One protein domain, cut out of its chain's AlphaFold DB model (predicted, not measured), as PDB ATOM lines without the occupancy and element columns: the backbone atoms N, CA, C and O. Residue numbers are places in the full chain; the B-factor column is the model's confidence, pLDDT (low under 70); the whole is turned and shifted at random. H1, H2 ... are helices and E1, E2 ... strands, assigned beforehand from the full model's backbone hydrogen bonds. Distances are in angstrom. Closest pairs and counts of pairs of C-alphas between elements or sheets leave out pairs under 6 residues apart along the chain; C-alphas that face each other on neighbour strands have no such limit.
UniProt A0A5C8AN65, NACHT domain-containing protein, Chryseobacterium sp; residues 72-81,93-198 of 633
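Overview. This is residues 72 to 81 and 93 to 198 of the 633 residues of the protein "NACHT domain-containing protein" of Chryseobacterium sp (UniProt A0A5C8AN65). What does one see first? One long helix, H4, runs through a rounded body, with the short helices H1, H3 and H6 set crosswise to it and the short helix H5 packed on it as well, and beyond them lies a ribbon of two parallel strands, E1 and E2. A long loop leads from E1 to the short helix H2, which lies on another side of H4 from the ribbon. What is it made of? The 116 printed residues hold six named helices and two named strands, in the order H1 E1 H2 H3 H4 H5 H6 E2; the class is mostly helix, with under half of the residues, 57, in named elements. How large is it? It is compact, with a radius of gyration of the C-alphas of 14.5 A, and spans 38 by 36 by 31 A.

Along the chain. Where do the first elements lie? H1 is residues 76 to 81, with C-alpha 76 at (-48.456, 85.365, -7.337). E1 is residues 98 to 104, 19.7 A long, and H2 is residues 116 to 119. What follows? H3 is residues 129 to 134, and H4, residues 143 to 160, is 25.9 A long from C-alpha 143 at (-60.175, 91.312, 5.583). H5 is residues 172 to 175, H6 is residues 180 to 187, 10.5 A long, and E2 is residues 190 to 193, ending with C-alpha 193 at (-55.686, 100.432, -11.089).

Arrangement. Which helices meet H4, the hub? Residues 150 to 154 of H4 touch H1, about perpendicular at 88 degrees, the closest C-alphas being those of Lys 79 and Ile 151, 6.4 A apart. H5 touches H4 too, with the closest C-alphas, of Gln 156 and Tyr 172, 7.0 A apart, while H3 and H6 each only just touch it, with 3 pairs of C-alphas within 8 A, closest at Ile 129 and Leu 143, 6.6 A, and at Leu 144 and Asp 180, 7.3 A. How do the strands pair? E1 and E2 are parallel neighbours at 24 degrees, with N 191 and O 100 at 2.7 A and N 102 and O 191 at 2.9 A; with H2 to H6 between them they form a strand-helix-strand unit, two parallel strands joined through helices. How regular are the helix backbones? In H1, H3, H4 and H6 every O i to N i+4 pair is within hydrogen-bond range; H2 and H5 are too short for one.

Size, cuts and confidence. Where is the printed part cut? Residues 82 to 92 are not printed, and C-alphas 81 and 93 are 18.6 A apart. Which links are long? Those from E1 to H2 and from H4 to H5. How confident is the model? The mean pLDDT of the printed part is 92.2, and no printed residue is under 70.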
ATOM      1  N   SER A  72     -56.690  87.648  -8.227       93.38
ATOM      2  CA  SER A  72     -57.162  87.625  -6.837       93.38
ATOM      3  C   SER A  72     -56.037  88.101  -5.925       93.38
ATOM      4  O   SER A  72     -54.874  88.100  -6.337       93.38
ATOM      5  N   PHE A  73     -56.324  88.439  -4.669       94.50
ATOM      6  CA  PHE A  73     -55.268  88.834  -3.732       94.50
ATOM      7  C   PHE A  73     -54.227  87.724  -3.497       94.50
ATOM      8  O   PHE A  73     -53.066  87.994  -3.203       94.50
ATOM      9  N   ALA A  74     -54.624  86.461  -3.680       91.81
ATOM     10  CA  ALA A  74     -53.747  85.300  -3.560       91.81
ATOM     11  C   ALA A  74     -52.893  85.019  -4.816       91.81
ATOM     12  O   ALA A  74     -52.058  84.112  -4.791       91.81
ATOM     13  N   SER A  75     -53.085  85.759  -5.915       91.50
ATOM     14  CA  SER A  75     -52.304  85.593  -7.147       91.50
ATOM     15  C   SER A  75     -50.829  85.946  -6.919       91.50
ATOM     16  O   SER A  75     -50.520  86.930  -6.251       91.50
ATOM     17  N   SER A  76     -49.907  85.166  -7.494       89.56
ATOM     18  CA  SER A  76     -48.456  85.365  -7.337       89.56
ATOM     19  C   SER A  76     -48.006  86.776  -7.707       89.56
ATOM     20  O   SER A  76     -47.197  87.359  -7.001       89.56
ATOM     21  N   GLU A  77     -48.571  87.355  -8.766       90.31
ATOM     22  CA  GLU A  77     -48.249  88.709  -9.222       90.31
ATOM     23  C   GLU A  77     -48.576  89.762  -8.159       90.31
ATOM     24  O   GLU A  77     -47.742  90.612  -7.864       90.31
ATOM     25  N   ILE A  78     -49.756  89.667  -7.540       92.81
ATOM     26  CA  ILE A  78     -50.190  90.591  -6.486       92.81
ATOM     27  C   ILE A  78     -49.285  90.448  -5.264       92.81
ATOM     28  O   ILE A  78     -48.773  91.442  -4.752       92.81
ATOM     29  N   LYS A  79     -49.058  89.212  -4.806       93.69
ATOM     30  CA  LYS A  79     -48.253  88.964  -3.606       93.69
ATOM     31  C   LYS A  79     -46.801  89.423  -3.797       93.69
ATOM     32  O   LYS A  79     -46.266  90.096  -2.921       93.69
ATOM     33  N   ASN A  80     -46.197  89.141  -4.955       91.50
ATOM     34  CA  ASN A  80     -44.837  89.574  -5.282       91.50
ATOM     35  C   ASN A  80     -44.712  91.101  -5.281       91.50
ATOM     36  O   ASN A  80     -43.789  91.635  -4.667       91.50
ATOM     37  N   THR A  81     -45.661  91.799  -5.911       93.38
ATOM     38  CA  THR A  81     -45.682  93.265  -5.943       93.38
ATOM     39  C   THR A  81     -45.898  93.874  -4.554       93.38
ATOM     40  O   THR A  81     -45.232  94.842  -4.203       93.38
ATOM     41  N   ASN A  93     -38.124 104.334   5.532       93.00
ATOM     42  CA  ASN A  93     -38.585 104.747   6.866       93.00
ATOM     43  C   ASN A  93     -40.105 104.959   6.968       93.00
ATOM     44  O   ASN A  93     -40.562 105.866   7.666       93.00
ATOM     45  N   ARG A  94     -40.895 104.133   6.272       92.31
ATOM     46  CA  ARG A  94     -42.363 104.209   6.257       92.31
ATOM     47  C   ARG A  94     -42.903 105.567   5.786       92.31
ATOM     48  O   ARG A  94     -43.943 106.027   6.259       92.31
ATOM     49  N   ASN A  95     -42.206 106.223   4.856       91.62
ATOM     50  CA  ASN A  95     -42.583 107.546   4.363       91.62
ATOM     51  C   ASN A  95     -44.013 107.551   3.784       91.62
ATOM     52  O   ASN A  95     -44.304 106.910   2.773       91.62
ATOM     53  N   ALA A  96     -44.909 108.305   4.428       89.44
ATOM     54  CA  ALA A  96     -46.318 108.407   4.057       89.44
ATOM     55  C   ALA A  96     -46.565 109.222   2.776       89.44
ATOM     56  O   ALA A  96     -47.694 109.240   2.283       89.44
ATOM     57  N   SER A  97     -45.543 109.890   2.238       92.56
ATOM     58  CA  SER A  97     -45.582 110.553   0.932       92.56
ATOM     59  C   SER A  97     -45.304 109.600  -0.230       92.56
ATOM     60  O   SER A  97     -45.498 109.993  -1.376       92.56
ATOM     61  N   ILE A  98     -44.883 108.357   0.033       95.06
ATOM     62  CA  ILE A  98     -44.757 107.349  -1.020       95.06
ATOM     63  C   ILE A  98     -46.151 106.810  -1.363       95.06
ATOM     64  O   ILE A  98     -46.979 106.539  -0.484       95.06
ATOM     65  N   ARG A  99     -46.430 106.692  -2.655       96.25
ATOM     66  CA  ARG A  99     -47.634 106.088  -3.220       96.25
ATOM     67  C   ARG A  99     -47.208 104.970  -4.153       96.25
ATOM     68  O   ARG A  99     -46.296 105.144  -4.953       96.25
ATOM     69  N   PHE A 100     -47.880 103.838  -4.049       97.44
ATOM     70  CA  PHE A 100     -47.630 102.690  -4.899       97.44
ATOM     71  C   PHE A 100     -48.787 102.488  -5.866       97.44
ATOM     72  O   PHE A 100     -49.936 102.621  -5.466       97.44
ATOM     73  N   GLY A 101     -48.508 102.141  -7.113       96.38
ATOM     74  CA  GLY A 101     -49.517 101.836  -8.121       96.38
ATOM     75  C   GLY A 101     -49.451 100.383  -8.560       96.38
ATOM     76  O   GLY A 101     -48.409  99.932  -9.019       96.38
ATOM     77  N   PHE A 102     -50.562  99.658  -8.480       94.81
ATOM     78  CA  PHE A 102     -50.715  98.394  -9.198       94.81
ATOM     79  C   PHE A 102     -51.541  98.652 -10.457       94.81
ATOM     80  O   PHE A 102     -52.760  98.820 -10.361       94.81
ATOM     81  N   TYR A 103     -50.891  98.712 -11.620       93.56
ATOM     82  CA  TYR A 103     -51.543  99.018 -12.891       93.56
ATOM     83  C   TYR A 103     -51.714  97.766 -13.743       93.56
ATOM     84  O   TYR A 103     -50.755  97.055 -14.053       93.56
ATOM     85  N   THR A 104     -52.945  97.499 -14.173       90.75
ATOM     86  CA  THR A 104     -53.230  96.364 -15.047       90.75
ATOM     87  C   THR A 104     -54.413  96.593 -15.976       90.75
ATOM     88  O   THR A 104     -55.400  97.243 -15.633       90.75
ATOM     89  N   THR A 105     -54.331  95.985 -17.158       87.06
ATOM     90  CA  THR A 105     -55.433  95.887 -18.122       87.06
ATOM     91  C   THR A 105     -56.457  94.813 -17.744       87.06
ATOM     92  O   THR A 105     -57.517  94.729 -18.356       87.06
ATOM     93  N   ASN A 106     -56.136  93.949 -16.778       89.19
ATOM     94  CA  ASN A 106     -56.957  92.808 -16.388       89.19
ATOM     95  C   ASN A 106     -57.938  93.147 -15.261       89.19
ATOM     96  O   ASN A 106     -57.785  94.142 -14.547       89.19
ATOM     97  N   ASP A 107     -58.946  92.292 -15.098       89.81
ATOM     98  CA  ASP A 107     -59.948  92.420 -14.043       89.81
ATOM     99  C   ASP A 107     -59.522  91.693 -12.754       89.81
ATOM    100  O   ASP A 107     -58.562  90.915 -12.708       89.81
ATOM    101  N   THR A 108     -60.269  91.943 -11.688       91.62
ATOM    102  CA  THR A 108     -60.182  91.244 -10.412       91.62
ATOM    103  C   THR A 108     -60.973  89.932 -10.426       91.62
ATOM    104  O   THR A 108     -61.909  89.729 -11.200       91.62
ATOM    105  N   ALA A 109     -60.592  89.009  -9.553       91.25
ATOM    106  CA  ALA A 109     -61.267  87.749  -9.287       91.25
ATOM    107  C   ALA A 109     -61.432  87.562  -7.775       91.25
ATOM    108  O   ALA A 109     -60.640  88.073  -6.983       91.25
ATOM    109  N   LYS A 110     -62.451  86.798  -7.372       92.00
ATOM    110  CA  LYS A 110     -62.642  86.413  -5.972       92.00
ATOM    111  C   LYS A 110     -61.645  85.323  -5.581       92.00
ATOM    112  O   LYS A 110     -61.375  84.413  -6.363       92.00
ATOM    113  N   GLU A 111     -61.136  85.397  -4.359       92.00
ATOM    114  CA  GLU A 111     -60.323  84.342  -3.768       92.00
ATOM    115  C   GLU A 111     -61.126  83.035  -3.679       92.00
ATOM    116  O   GLU A 111     -62.285  83.015  -3.256       92.00
ATOM    117  N   ILE A 112     -60.497  81.929  -4.073       87.94
ATOM    118  CA  ILE A 112     -61.048  80.578  -3.931       87.94
ATOM    119  C   ILE A 112     -60.332  79.847  -2.796       87.94
ATOM    120  O   ILE A 112     -59.182  80.148  -2.480       87.94
ATOM    121  N   ASN A 113     -60.993  78.855  -2.196       86.56
ATOM    122  CA  ASN A 113     -60.409  78.037  -1.131       86.56
ATOM    123  C   ASN A 113     -59.403  77.006  -1.690       86.56
ATOM    124  O   ASN A 113     -59.657  75.799  -1.705       86.56
ATOM    125  N   ALA A 114     -58.281  77.495  -2.209       85.19
ATOM    126  CA  ALA A 114     -57.203  76.709  -2.797       85.19
ATOM    127  C   ALA A 114     -55.834  77.358  -2.525       85.19
ATOM    128  O   ALA A 114     -55.752  78.545  -2.201       85.19
ATOM    129  N   GLY A 115     -54.756  76.576  -2.662       88.00
ATOM    130  CA  GLY A 115     -53.380  77.031  -2.423       88.00
ATOM    131  C   GLY A 115     -53.207  77.672  -1.045       88.00
ATOM    132  O   GLY A 115     -53.773  77.190  -0.067       88.00
ATOM    133  N   VAL A 116     -52.520  78.821  -0.995       87.50
ATOM    134  CA  VAL A 116     -52.179  79.542   0.250       87.50
ATOM    135  C   VAL A 116     -53.381  79.821   1.164       87.50
ATOM    136  O   VAL A 116     -53.245  79.803   2.383       87.50
ATOM    137  N   VAL A 117     -54.573  80.036   0.595       89.88
ATOM    138  CA  VAL A 117     -55.805  80.269   1.371       89.88
ATOM    139  C   VAL A 117     -56.188  79.020   2.161       89.88
ATOM    140  O   VAL A 117     -56.522  79.106   3.343       89.88
ATOM    141  N   LYS A 118     -56.107  77.854   1.513       91.25
ATOM    142  CA  LYS A 118     -56.409  76.560   2.124       91.25
ATOM    143  C   LYS A 118     -55.301  76.138   3.089       91.25
ATOM    144  O   LYS A 118     -55.604  75.701   4.195       91.25
ATOM    145  N   ASP A 119     -54.044  76.301   2.680       90.94
ATOM    146  CA  ASP A 119     -52.867  75.847   3.432       90.94
ATOM    147  C   ASP A 119     -52.726  76.571   4.779       90.94
ATOM    148  O   ASP A 119     -52.316  75.971   5.769       90.94
ATOM    149  N   LEU A 120     -53.131  77.845   4.843       91.62
ATOM    150  CA  LEU A 120     -53.088  78.662   6.062       91.62
ATOM    151  C   LEU A 120     -54.435  78.750   6.798       91.62
ATOM    152  O   LEU A 120     -54.568  79.557   7.725       91.62
ATOM    153  N   ALA A 121     -55.434  77.961   6.379       92.56
ATOM    154  CA  ALA A 121     -56.797  77.976   6.916       92.56
ATOM    155  C   ALA A 121     -57.349  79.410   7.071       92.56
ATOM    156  O   ALA A 121     -57.751  79.843   8.157       92.56
ATOM    157  N   ILE A 122     -57.292  80.189   5.989       92.94
ATOM    158  CA  ILE A 122     -57.693  81.598   5.996       92.94
ATOM    159  C   ILE A 122     -59.210  81.703   5.880       92.94
ATOM    160  O   ILE A 122     -59.805  81.251   4.903       92.94
ATOM    161  N   GLU A 123     -59.832  82.372   6.847       92.94
ATOM    162  CA  GLU A 123     -61.210  82.829   6.696       92.94
ATOM    163  C   GLU A 123     -61.242  84.032   5.749       92.94
ATOM    164  O   GLU A 123     -60.655  85.074   6.039       92.94
ATOM    165  N   LEU A 124     -61.909  83.883   4.606       92.75
ATOM    166  CA  LEU A 124     -62.042  84.949   3.615       92.75
ATOM    167  C   LEU A 124     -63.196  85.907   3.975       92.75
ATOM    168  O   LEU A 124     -64.198  85.460   4.542       92.75
ATOM    169  N   PRO A 125     -63.096  87.202   3.622       93.69
ATOM    170  CA  PRO A 125     -64.236  88.117   3.661       93.69
ATOM    171  C   PRO A 125     -65.318  87.724   2.637       93.69
ATOM    172  O   PRO A 125     -65.077  86.962   1.696       93.69
ATOM    173  N   GLU A 126     -66.532  88.262   2.793       91.12
ATOM    174  CA  GLU A 126     -67.639  87.955   1.875       91.12
ATOM    175  C   GLU A 126     -67.387  88.483   0.455       91.12
ATOM    176  O   GLU A 126     -67.714  87.809  -0.530       91.12
ATOM    177  N   GLN A 127     -66.786  89.669   0.345       93.69
ATOM    178  CA  GLN A 127     -66.422  90.302  -0.923       93.69
ATOM    179  C   GLN A 127     -64.950  90.034  -1.291       93.69
ATOM    180  O   GLN A 127     -64.149  89.773  -0.397       93.69
ATOM    181  N   PRO A 128     -64.568  90.111  -2.585       94.50
ATOM    182  CA  PRO A 128     -63.174  89.949  -3.007       94.50
ATOM    183  C   PRO A 128     -62.229  90.916  -2.284       94.50
ATOM    184  O   PRO A 128     -62.520  92.114  -2.203       94.50
ATOM    185  N   ILE A 129     -61.078  90.425  -1.815       96.19
ATOM    186  CA  ILE A 129     -60.132  91.229  -1.019       96.19
ATOM    187  C   ILE A 129     -59.664  92.462  -1.803       96.19
ATOM    188  O   ILE A 129     -59.709  93.572  -1.279       96.19
ATOM    189  N   LEU A 130     -59.278  92.301  -3.075       95.00
ATOM    190  CA  LEU A 130     -58.812  93.418  -3.912       95.00
ATOM    191  C   LEU A 130     -59.866  94.518  -4.088       95.00
ATOM    192  O   LEU A 130     -59.525  95.700  -4.097       95.00
ATOM    193  N   LYS A 131     -61.149  94.144  -4.160       93.75
ATOM    194  CA  LYS A 131     -62.253  95.107  -4.230       93.75
ATOM    195  C   LYS A 131     -62.365  95.903  -2.928       93.75
ATOM    196  O   LYS A 131     -62.431  97.128  -2.961       93.75
ATOM    197  N   LEU A 132     -62.338  95.217  -1.785       95.56
ATOM    198  CA  LEU A 132     -62.411  95.854  -0.467       95.56
ATOM    199  C   LEU A 132     -61.221  96.789  -0.205       95.56
ATOM    200  O   LEU A 132     -61.404  97.876   0.344       95.56
ATOM    201  N   LEU A 133     -60.017  96.392  -0.631       95.44
ATOM    202  CA  LEU A 133     -58.816  97.222  -0.538       95.44
ATOM    203  C   LEU A 133     -58.902  98.462  -1.437       95.44
ATOM    204  O   LEU A 133     -58.561  99.553  -0.982       95.44
ATOM    205  N   GLY A 134     -59.405  98.325  -2.670       91.56
ATOM    206  CA  GLY A 134     -59.656  99.456  -3.570       91.56
ATOM    207  C   GLY A 134     -60.668 100.458  -3.005       91.56
ATOM    208  O   GLY A 134     -60.467 101.667  -3.099       91.56
ATOM    209  N   GLU A 135     -61.712  99.965  -2.336       94.19
ATOM    210  CA  GLU A 135     -62.732 100.783  -1.662       94.19
ATOM    211  C   GLU A 135     -62.303 101.279  -0.266       94.19
ATOM    212  O   GLU A 135     -63.065 101.986   0.395       94.19
ATOM    213  N   LYS A 136     -61.092 100.932   0.193       94.88
ATOM    214  CA  LYS A 136     -60.534 101.296   1.509       94.88
ATOM    215  C   LYS A 136     -61.399 100.852   2.703       94.88
ATOM    216  O   LYS A 136     -61.410 101.508   3.745       94.88
ATOM    217  N   LYS A 137     -62.101  99.721   2.579       95.69
ATOM    218  CA  LYS A 137     -62.993  99.152   3.611       95.69
ATOM    219  C   LYS A 137     -62.245  98.256   4.602       95.69
ATOM    220  O   LYS A 137     -62.511  97.063   4.694       95.69
ATOM    221  N   TYR A 138     -61.287  98.825   5.331       94.75
ATOM    222  CA  TYR A 138     -60.395  98.057   6.213       94.75
ATOM    223  C   TYR A 138     -61.092  97.404   7.418       94.75
ATOM    224  O   TYR A 138     -60.583  96.413   7.935       94.75
ATOM    225  N   ASP A 139     -62.263  97.910   7.811       93.25
ATOM    226  CA  ASP A 139     -63.041  97.404   8.951       93.25
ATOM    227  C   ASP A 139     -63.887  96.162   8.605       93.25
ATOM    228  O   ASP A 139     -64.559  95.599   9.471       93.25
ATOM    229  N   GLU A 140     -63.878  95.724   7.340       95.25
ATOM    230  CA  GLU A 140     -64.626  94.548   6.893       95.25
ATOM    231  C   GLU A 140     -64.142  93.277   7.609       95.25
ATOM    232  O   GLU A 140     -62.938  93.001   7.717       95.25
ATOM    233  N   LYS A 141     -65.094  92.456   8.065       94.62
ATOM    234  CA  LYS A 141     -64.798  91.226   8.805       94.62
ATOM    235  C   LYS A 141     -63.848  90.328   8.006       94.62
ATOM    236  O   LYS A 141     -64.062  90.062   6.827       94.62
ATOM    237  N   ASN A 142     -62.821  89.818   8.683       94.12
ATOM    238  CA  ASN A 142     -61.809  88.896   8.155       94.12
ATOM    239  C   ASN A 142     -60.861  89.467   7.078       94.12
ATOM    240  O   ASN A 142     -59.893  88.790   6.734       94.12
ATOM    241  N   LEU A 143     -61.033  90.712   6.613       95.56
ATOM    242  CA  LEU A 143     -60.175  91.312   5.583       95.56
ATOM    243  C   LEU A 143     -58.714  91.451   6.031       95.56
ATOM    244  O   LEU A 143     -57.823  90.863   5.419       95.56
ATOM    245  N   LEU A 144     -58.453  92.220   7.097       95.38
ATOM    246  CA  LEU A 144     -57.081  92.482   7.552       95.38
ATOM    247  C   LEU A 144     -56.378  91.195   7.990       95.38
ATOM    248  O   LEU A 144     -55.223  90.981   7.638       95.38
ATOM    249  N   SER A 145     -57.084  90.307   8.693       94.44
ATOM    250  CA  SER A 145     -56.547  89.001   9.097       94.44
ATOM    251  C   SER A 145     -56.109  88.165   7.885       94.44
ATOM    252  O   SER A 145     -54.998  87.629   7.878       94.44
ATOM    253  N   ALA A 146     -56.930  88.108   6.829       95.12
ATOM    254  CA  ALA A 146     -56.593  87.397   5.599       95.12
ATOM    255  C   ALA A 146     -55.393  88.023   4.875       95.12
ATOM    256  O   ALA A 146     -54.443  87.316   4.536       95.12
ATOM    257  N   VAL A 147     -55.398  89.348   4.697       95.94
ATOM    258  CA  VAL A 147     -54.310  90.095   4.043       95.94
ATOM    259  C   VAL A 147     -52.973  89.855   4.745       95.94
ATOM    260  O   VAL A 147     -51.995  89.488   4.090       95.94
ATOM    261  N   LYS A 148     -52.943  89.987   6.077       95.50
ATOM    262  CA  LYS A 148     -51.744  89.772   6.899       95.50
ATOM    263  C   LYS A 148     -51.169  88.374   6.711       95.50
ATOM    264  O   LYS A 148     -49.984  88.237   6.424       95.50
ATOM    265  N   LYS A 149     -52.007  87.338   6.835       95.31
ATOM    266  CA  LYS A 149     -51.577  85.937   6.699       95.31
ATOM    267  C   LYS A 149     -50.994  85.649   5.316       95.31
ATOM    268  O   LYS A 149     -49.947  85.016   5.223       95.31
ATOM    269  N   ILE A 150     -51.650  86.131   4.257       95.06
ATOM    270  CA  ILE A 150     -51.205  85.907   2.875       95.06
ATOM    271  C   ILE A 150     -49.860  86.592   2.622       95.06
ATOM    272  O   ILE A 150     -48.947  85.948   2.105       95.06
ATOM    273  N   ILE A 151     -49.721  87.870   2.994       95.50
ATOM    274  CA  ILE A 151     -48.481  88.622   2.761       95.50
ATOM    275  C   ILE A 151     -47.333  88.056   3.597       95.50
ATOM    276  O   ILE A 151     -46.257  87.841   3.050       95.50
ATOM    277  N   LEU A 152     -47.535  87.800   4.896       95.00
ATOM    278  CA  LEU A 152     -46.477  87.266   5.762       95.00
ATOM    279  C   LEU A 152     -45.991  85.903   5.271       95.00
ATOM    280  O   LEU A 152     -44.786  85.676   5.210       95.00
ATOM    281  N   SER A 153     -46.909  85.028   4.854       94.00
ATOM    282  CA  SER A 153     -46.531  83.739   4.279       94.00
ATOM    283  C   SER A 153     -45.746  83.895   2.982       94.00
ATOM    284  O   SER A 153     -44.728  83.229   2.818       94.00
ATOM    285  N   GLU A 154     -46.164  84.785   2.076       94.50
ATOM    286  CA  GLU A 154     -45.394  85.044   0.856       94.50
ATOM    287  C   GLU A 154     -44.002  85.592   1.179       94.50
ATOM    288  O   GLU A 154     -43.008  85.103   0.645       94.50
ATOM    289  N   TYR A 155     -43.925  86.581   2.069       93.44
ATOM    290  CA  TYR A 155     -42.671  87.199   2.472       93.44
ATOM    291  C   TYR A 155     -41.724  86.145   3.055       93.44
ATOM    292  O   TYR A 155     -40.582  86.033   2.619       93.44
ATOM    293  N   GLN A 156     -42.204  85.307   3.978       92.69
ATOM    294  CA  GLN A 156     -41.428  84.197   4.525       92.69
ATOM    295  C   GLN A 156     -40.942  83.258   3.416       92.69
ATOM    296  O   GLN A 156     -39.741  83.018   3.318       92.69
ATOM    297  N   ASN A 157     -41.847  82.790   2.551       91.00
ATOM    298  CA  ASN A 157     -41.532  81.844   1.481       91.00
ATOM    299  C   ASN A 157     -40.447  82.372   0.531       91.00
ATOM    300  O   ASN A 157     -39.531  81.625   0.178       91.00
ATOM    301  N   GLN A 158     -40.516  83.650   0.140       89.75
ATOM    302  CA  GLN A 158     -39.531  84.258  -0.760       89.75
ATOM    303  C   GLN A 158     -38.125  84.298  -0.155       89.75
ATOM    304  O   GLN A 158     -37.154  84.072  -0.876       89.75
ATOM    305  N   TYR A 159     -38.000  84.560   1.148       88.06
ATOM    306  CA  TYR A 159     -36.699  84.650   1.816       88.06
ATOM    307  C   TYR A 159     -36.165  83.291   2.265       88.06
ATOM    308  O   TYR A 159     -34.966  83.059   2.171       88.06
ATOM    309  N   THR A 160     -37.019  82.354   2.683       86.88
ATOM    310  CA  THR A 160     -36.575  80.983   2.996       86.88
ATOM    311  C   THR A 160     -36.207  80.191   1.744       86.88
ATOM    312  O   THR A 160     -35.405  79.264   1.813       86.88
ATOM    313  N   GLY A 161     -36.794  80.539   0.596       80.00
ATOM    314  CA  GLY A 161     -36.520  79.906  -0.694       80.00
ATOM    315  C   GLY A 161     -35.315  80.478  -1.450       80.00
ATOM    316  O   GLY A 161     -35.029  80.005  -2.549       80.00
ATOM    317  N   ASN A 162     -34.617  81.487  -0.914       81.00
ATOM    318  CA  ASN A 162     -33.519  82.166  -1.601       81.00
ATOM    319  C   ASN A 162     -32.151  81.766  -1.026       81.00
ATOM    320  O   ASN A 162     -31.917  81.872   0.171       81.00
ATOM    321  N   ALA A 163     -31.211  81.352  -1.881       81.12
ATOM    322  CA  ALA A 163     -29.877  80.927  -1.442       81.12
ATOM    323  C   ALA A 163     -28.974  82.080  -0.953       81.12
ATOM    324  O   ALA A 163     -27.996  81.834  -0.252       81.12
ATOM    325  N   ASN A 164     -29.274  83.326  -1.337       81.69
ATOM    326  CA  ASN A 164     -28.394  84.486  -1.135       81.69
ATOM    327  C   ASN A 164     -28.880  85.464  -0.053       81.69
ATOM    328  O   ASN A 164     -28.165  86.417   0.277       81.69
ATOM    329  N   PHE A 165     -30.092  85.258   0.460       83.81
ATOM    330  CA  PHE A 165     -30.749  86.121   1.438       83.81
ATOM    331  C   PHE A 165     -31.367  85.257   2.531       83.81
ATOM    332  O   PHE A 165     -31.925  84.209   2.231       83.81
ATOM    333  N   SER A 166     -31.280  85.701   3.783       83.81
ATOM    334  CA  SER A 166     -31.916  85.020   4.911       83.81
ATOM    335  C   SER A 166     -33.111  85.819   5.426       83.81
ATOM    336  O   SER A 166     -33.194  87.038   5.256       83.81
ATOM    337  N   ILE A 167     -34.052  85.129   6.071       86.44
ATOM    338  CA  ILE A 167     -35.222  85.770   6.676       86.44
ATOM    339  C   ILE A 167     -34.839  86.638   7.884       86.44
ATOM    340  O   ILE A 167     -35.471  87.665   8.130       86.44
ATOM    341  N   GLU A 168     -33.776  86.286   8.606       84.31
ATOM    342  CA  GLU A 168     -33.243  87.052   9.741       84.31
ATOM    343  C   GLU A 168     -32.618  88.384   9.302       84.31
ATOM    344  O   GLU A 168     -32.613  89.348  10.069       84.31
ATOM    345  N   GLU A 169     -32.130  88.454   8.063       85.06
ATOM    346  CA  GLU A 169     -31.604  89.669   7.431       85.06
ATOM    347  C   GLU A 169     -32.693  90.492   6.717       85.06
ATOM    348  O   GLU A 169     -32.380  91.481   6.060       85.06
ATOM    349  N   SER A 170     -33.969  90.113   6.838       89.81
ATOM    350  CA  SER A 170     -35.104  90.757   6.164       89.81
ATOM    351  C   SER A 170     -35.965  91.611   7.107       89.81
ATOM    352  O   SER A 170     -35.781  91.613   8.328       89.81
ATOM    353  N   HIS A 171     -36.981  92.291   6.564       92.19
ATOM    354  CA  HIS A 171     -37.957  93.036   7.371       92.19
ATOM    355  C   HIS A 171     -39.001  92.150   8.071       92.19
ATOM    356  O   HIS A 171     -39.836  92.669   8.817       92.19
ATOM    357  N   TYR A 172     -38.959  90.824   7.892       92.69
ATOM    358  CA  TYR A 172     -39.977  89.894   8.394       92.69
ATOM    359  C   TYR A 172     -40.259  90.040   9.899       92.69
ATOM    360  O   TYR A 172     -41.412  90.157  10.307       92.69
ATOM    361  N   SER A 173     -39.213  90.135  10.728       89.25
ATOM    362  CA  SER A 173     -39.355  90.284  12.189       89.25
ATOM    363  C   SER A 173     -40.049  91.584  12.618       89.25
ATOM    364  O   SER A 173     -40.622  91.659  13.708       89.25
ATOM    365  N   SER A 174     -39.987  92.619  11.776       89.81
ATOM    366  CA  SER A 174     -40.718  93.868  11.981       89.81
ATOM    367  C   SER A 174     -42.165  93.720  11.527       89.81
ATOM    368  O   SER A 174     -43.061  94.120  12.265       89.81
ATOM    369  N   LEU A 175     -42.396  93.104  10.363       93.50
ATOM    370  CA  LEU A 175     -43.732  92.861   9.808       93.50
ATOM    371  C   LEU A 175     -44.599  91.984  10.720       93.50
ATOM    372  O   LEU A 175     -45.788  92.252  10.878       93.50
ATOM    373  N   GLU A 176     -44.013  90.977  11.368       93.44
ATOM    374  CA  GLU A 176     -44.718  90.100  12.317       93.44
ATOM    375  C   GLU A 176     -45.273  90.869  13.531       93.44
ATOM    376  O   GLU A 176     -46.285  90.483  14.115       93.44
ATOM    377  N   LYS A 177     -44.651  92.000  13.883       93.56
ATOM    378  CA  LYS A 177     -45.042  92.851  15.018       93.56
ATOM    379  C   LYS A 177     -46.003  93.979  14.640       93.56
ATOM    380  O   LYS A 177     -46.394  94.738  15.523       93.56
ATOM    381  N   PHE A 178     -46.362  94.122  13.362       95.31
ATOM    382  CA  PHE A 178     -47.261  95.187  12.915       95.31
ATOM    383  C   PHE A 178     -48.660  95.018  13.503       95.31
ATOM    384  O   PHE A 178     -49.302  93.968  13.350       95.31
ATOM    385  N   ASN A 179     -49.177  96.090  14.096       94.81
ATOM    386  CA  ASN A 179     -50.572  96.149  14.518       94.81
ATOM    387  C   ASN A 179     -51.498  96.432  13.312       94.81
ATOM    388  O   ASN A 179     -51.052  96.564  12.172       94.81
ATOM    389  N   ASP A 180     -52.818  96.459  13.512       95.06
ATOM    390  CA  ASP A 180     -53.768  96.755  12.423       95.06
ATOM    391  C   ASP A 180     -53.522  98.135  11.787       95.06
ATOM    392  O   ASP A 180     -53.601  98.267  10.567       95.06
ATOM    393  N   GLU A 181     -53.148  99.140  12.580       95.69
ATOM    394  CA  GLU A 181     -52.902 100.509  12.118       95.69
ATOM    395  C   GLU A 181     -51.679 100.601  11.194       95.69
ATOM    396  O   GLU A 181     -51.748 101.281  10.171       95.69
ATOM    397  N   ASP A 182     -50.598  99.875  11.495       95.75
ATOM    398  CA  ASP A 182     -49.401  99.778  10.653       95.75
ATOM    399  C   ASP A 182     -49.741  99.199   9.270       95.75
ATOM    400  O   ASP A 182     -49.332  99.731   8.234       95.75
ATOM    401  N   TRP A 183     -50.532  98.121   9.246       96.00
ATOM    402  CA  TRP A 183     -50.978  97.487   8.003       96.00
ATOM    403  C   TRP A 183     -51.904  98.401   7.205       96.00
ATOM    404  O   TRP A 183     -51.742  98.526   5.991       96.00
ATOM    405  N   ILE A 184     -52.845  99.077   7.865       96.69
ATOM    406  CA  ILE A 184     -53.722 100.056   7.216       96.69
ATOM    407  C   ILE A 184     -52.902 101.223   6.657       96.69
ATOM    408  O   ILE A 184     -53.178 101.679   5.546       96.69
ATOM    409  N   ALA A 185     -51.897 101.710   7.391       96.12
ATOM    410  CA  ALA A 185     -51.029 102.794   6.946       96.12
ATOM    411  C   ALA A 185     -50.304 102.424   5.649       96.12
ATOM    412  O   ALA A 185     -50.347 103.204   4.700       96.12
ATOM    413  N   PHE A 186     -49.733 101.217   5.569       97.06
ATOM    414  CA  PHE A 186     -49.148 100.706   4.330       97.06
ATOM    415  C   PHE A 186     -50.194 100.551   3.219       97.06
ATOM    416  O   PHE A 186     -50.030 101.113   2.140       97.06
ATOM    417  N   LEU A 187     -51.300  99.843   3.463       96.38
ATOM    418  CA  LEU A 187     -52.306  99.557   2.431       96.38
ATOM    419  C   LEU A 187     -52.952 100.827   1.859       96.38
ATOM    420  O   LEU A 187     -53.353 100.833   0.698       96.38
ATOM    421  N   LYS A 188     -53.030 101.913   2.639       95.44
ATOM    422  CA  LYS A 188     -53.495 103.231   2.170       95.44
ATOM    423  C   LYS A 188     -52.549 103.893   1.168       95.44
ATOM    424  O   LYS A 188     -52.991 104.793   0.455       95.44
ATOM    425  N   THR A 189     -51.280 103.487   1.127       96.12
ATOM    426  CA  THR A 189     -50.313 103.977   0.134       96.12
ATOM    427  C   THR A 189     -50.481 103.310  -1.231       96.12
ATOM    428  O   THR A 189     -49.999 103.869  -2.209       96.12
ATOM    429  N   VAL A 190     -51.177 102.169  -1.315       96.62
ATOM    430  CA  VAL A 190     -51.357 101.402  -2.556       96.62
ATOM    431  C   VAL A 190     -52.629 101.831  -3.294       96.62
ATOM    432  O   VAL A 190     -53.740 101.762  -2.767       96.62
ATOM    433  N   GLU A 191     -52.465 102.240  -4.545       95.31
ATOM    434  CA  GLU A 191     -53.513 102.541  -5.511       95.31
ATOM    435  C   GLU A 191     -53.725 101.351  -6.450       95.31
ATOM    436  O   GLU A 191     -52.815 100.906  -7.151       95.31
ATOM    437  N   TRP A 192     -54.959 100.855  -6.494       94.75
ATOM    438  CA  TRP A 192     -55.351  99.711  -7.310       94.75
ATOM    439  C   TRP A 192     -55.977 100.181  -8.626       94.75
ATOM    440  O   TRP A 192     -57.090 100.707  -8.629       94.75
ATOM    441  N   LYS A 193     -55.274  99.991  -9.746       93.19
ATOM    442  CA  LYS A 193     -55.686 100.432 -11.089       93.19
ATOM    443  C   LYS A 193     -55.941  99.211 -11.976       93.19
ATOM    444  O   LYS A 193     -55.091  98.814 -12.767       93.19
ATOM    445  N   PHE A 194     -57.115  98.600 -11.806       92.25
ATOM    446  CA  PHE A 194     -57.592  97.455 -12.599       92.25
ATOM    447  C   PHE A 194     -58.388  97.896 -13.831       92.25
ATOM    448  O   PHE A 194     -58.888  99.020 -13.863       92.25
ATOM    449  N   GLN A 195     -58.534  97.004 -14.818       90.25
ATOM    450  CA  GLN A 195     -59.287  97.244 -16.061       90.25
ATOM    451  C   GLN A 195     -58.868  98.525 -16.807       90.25
ATOM    452  O   GLN A 195     -59.696  99.242 -17.367       90.25
ATOM    453  N   GLN A 196     -57.580  98.849 -16.771       92.12
ATOM    454  CA  GLN A 196     -57.066 100.054 -17.411       92.12
ATOM    455  C   GLN A 196     -56.936  99.877 -18.927       92.12
ATOM    456  O   GLN A 196     -57.053  98.767 -19.458       92.12
ATOM    457  N   GLU A 197     -56.682 100.979 -19.632       88.44
ATOM    458  CA  GLU A 197     -56.616 100.981 -21.088       88.44
ATOM    459  C   GLU A 197     -55.538 100.016 -21.607       88.44
ATOM    460  O   GLU A 197     -54.425  99.939 -21.076       88.44
ATOM    461  N   ASN A 198     -55.858  99.293 -22.687       87.62
ATOM    462  CA  ASN A 198     -54.862  98.506 -23.410       87.62
ATOM    463  C   ASN A 198     -53.839  99.421 -24.117       87.62
ATOM    464  O   ASN A 198     -54.036 100.629 -24.224       87.62
TER     465      ASN A 198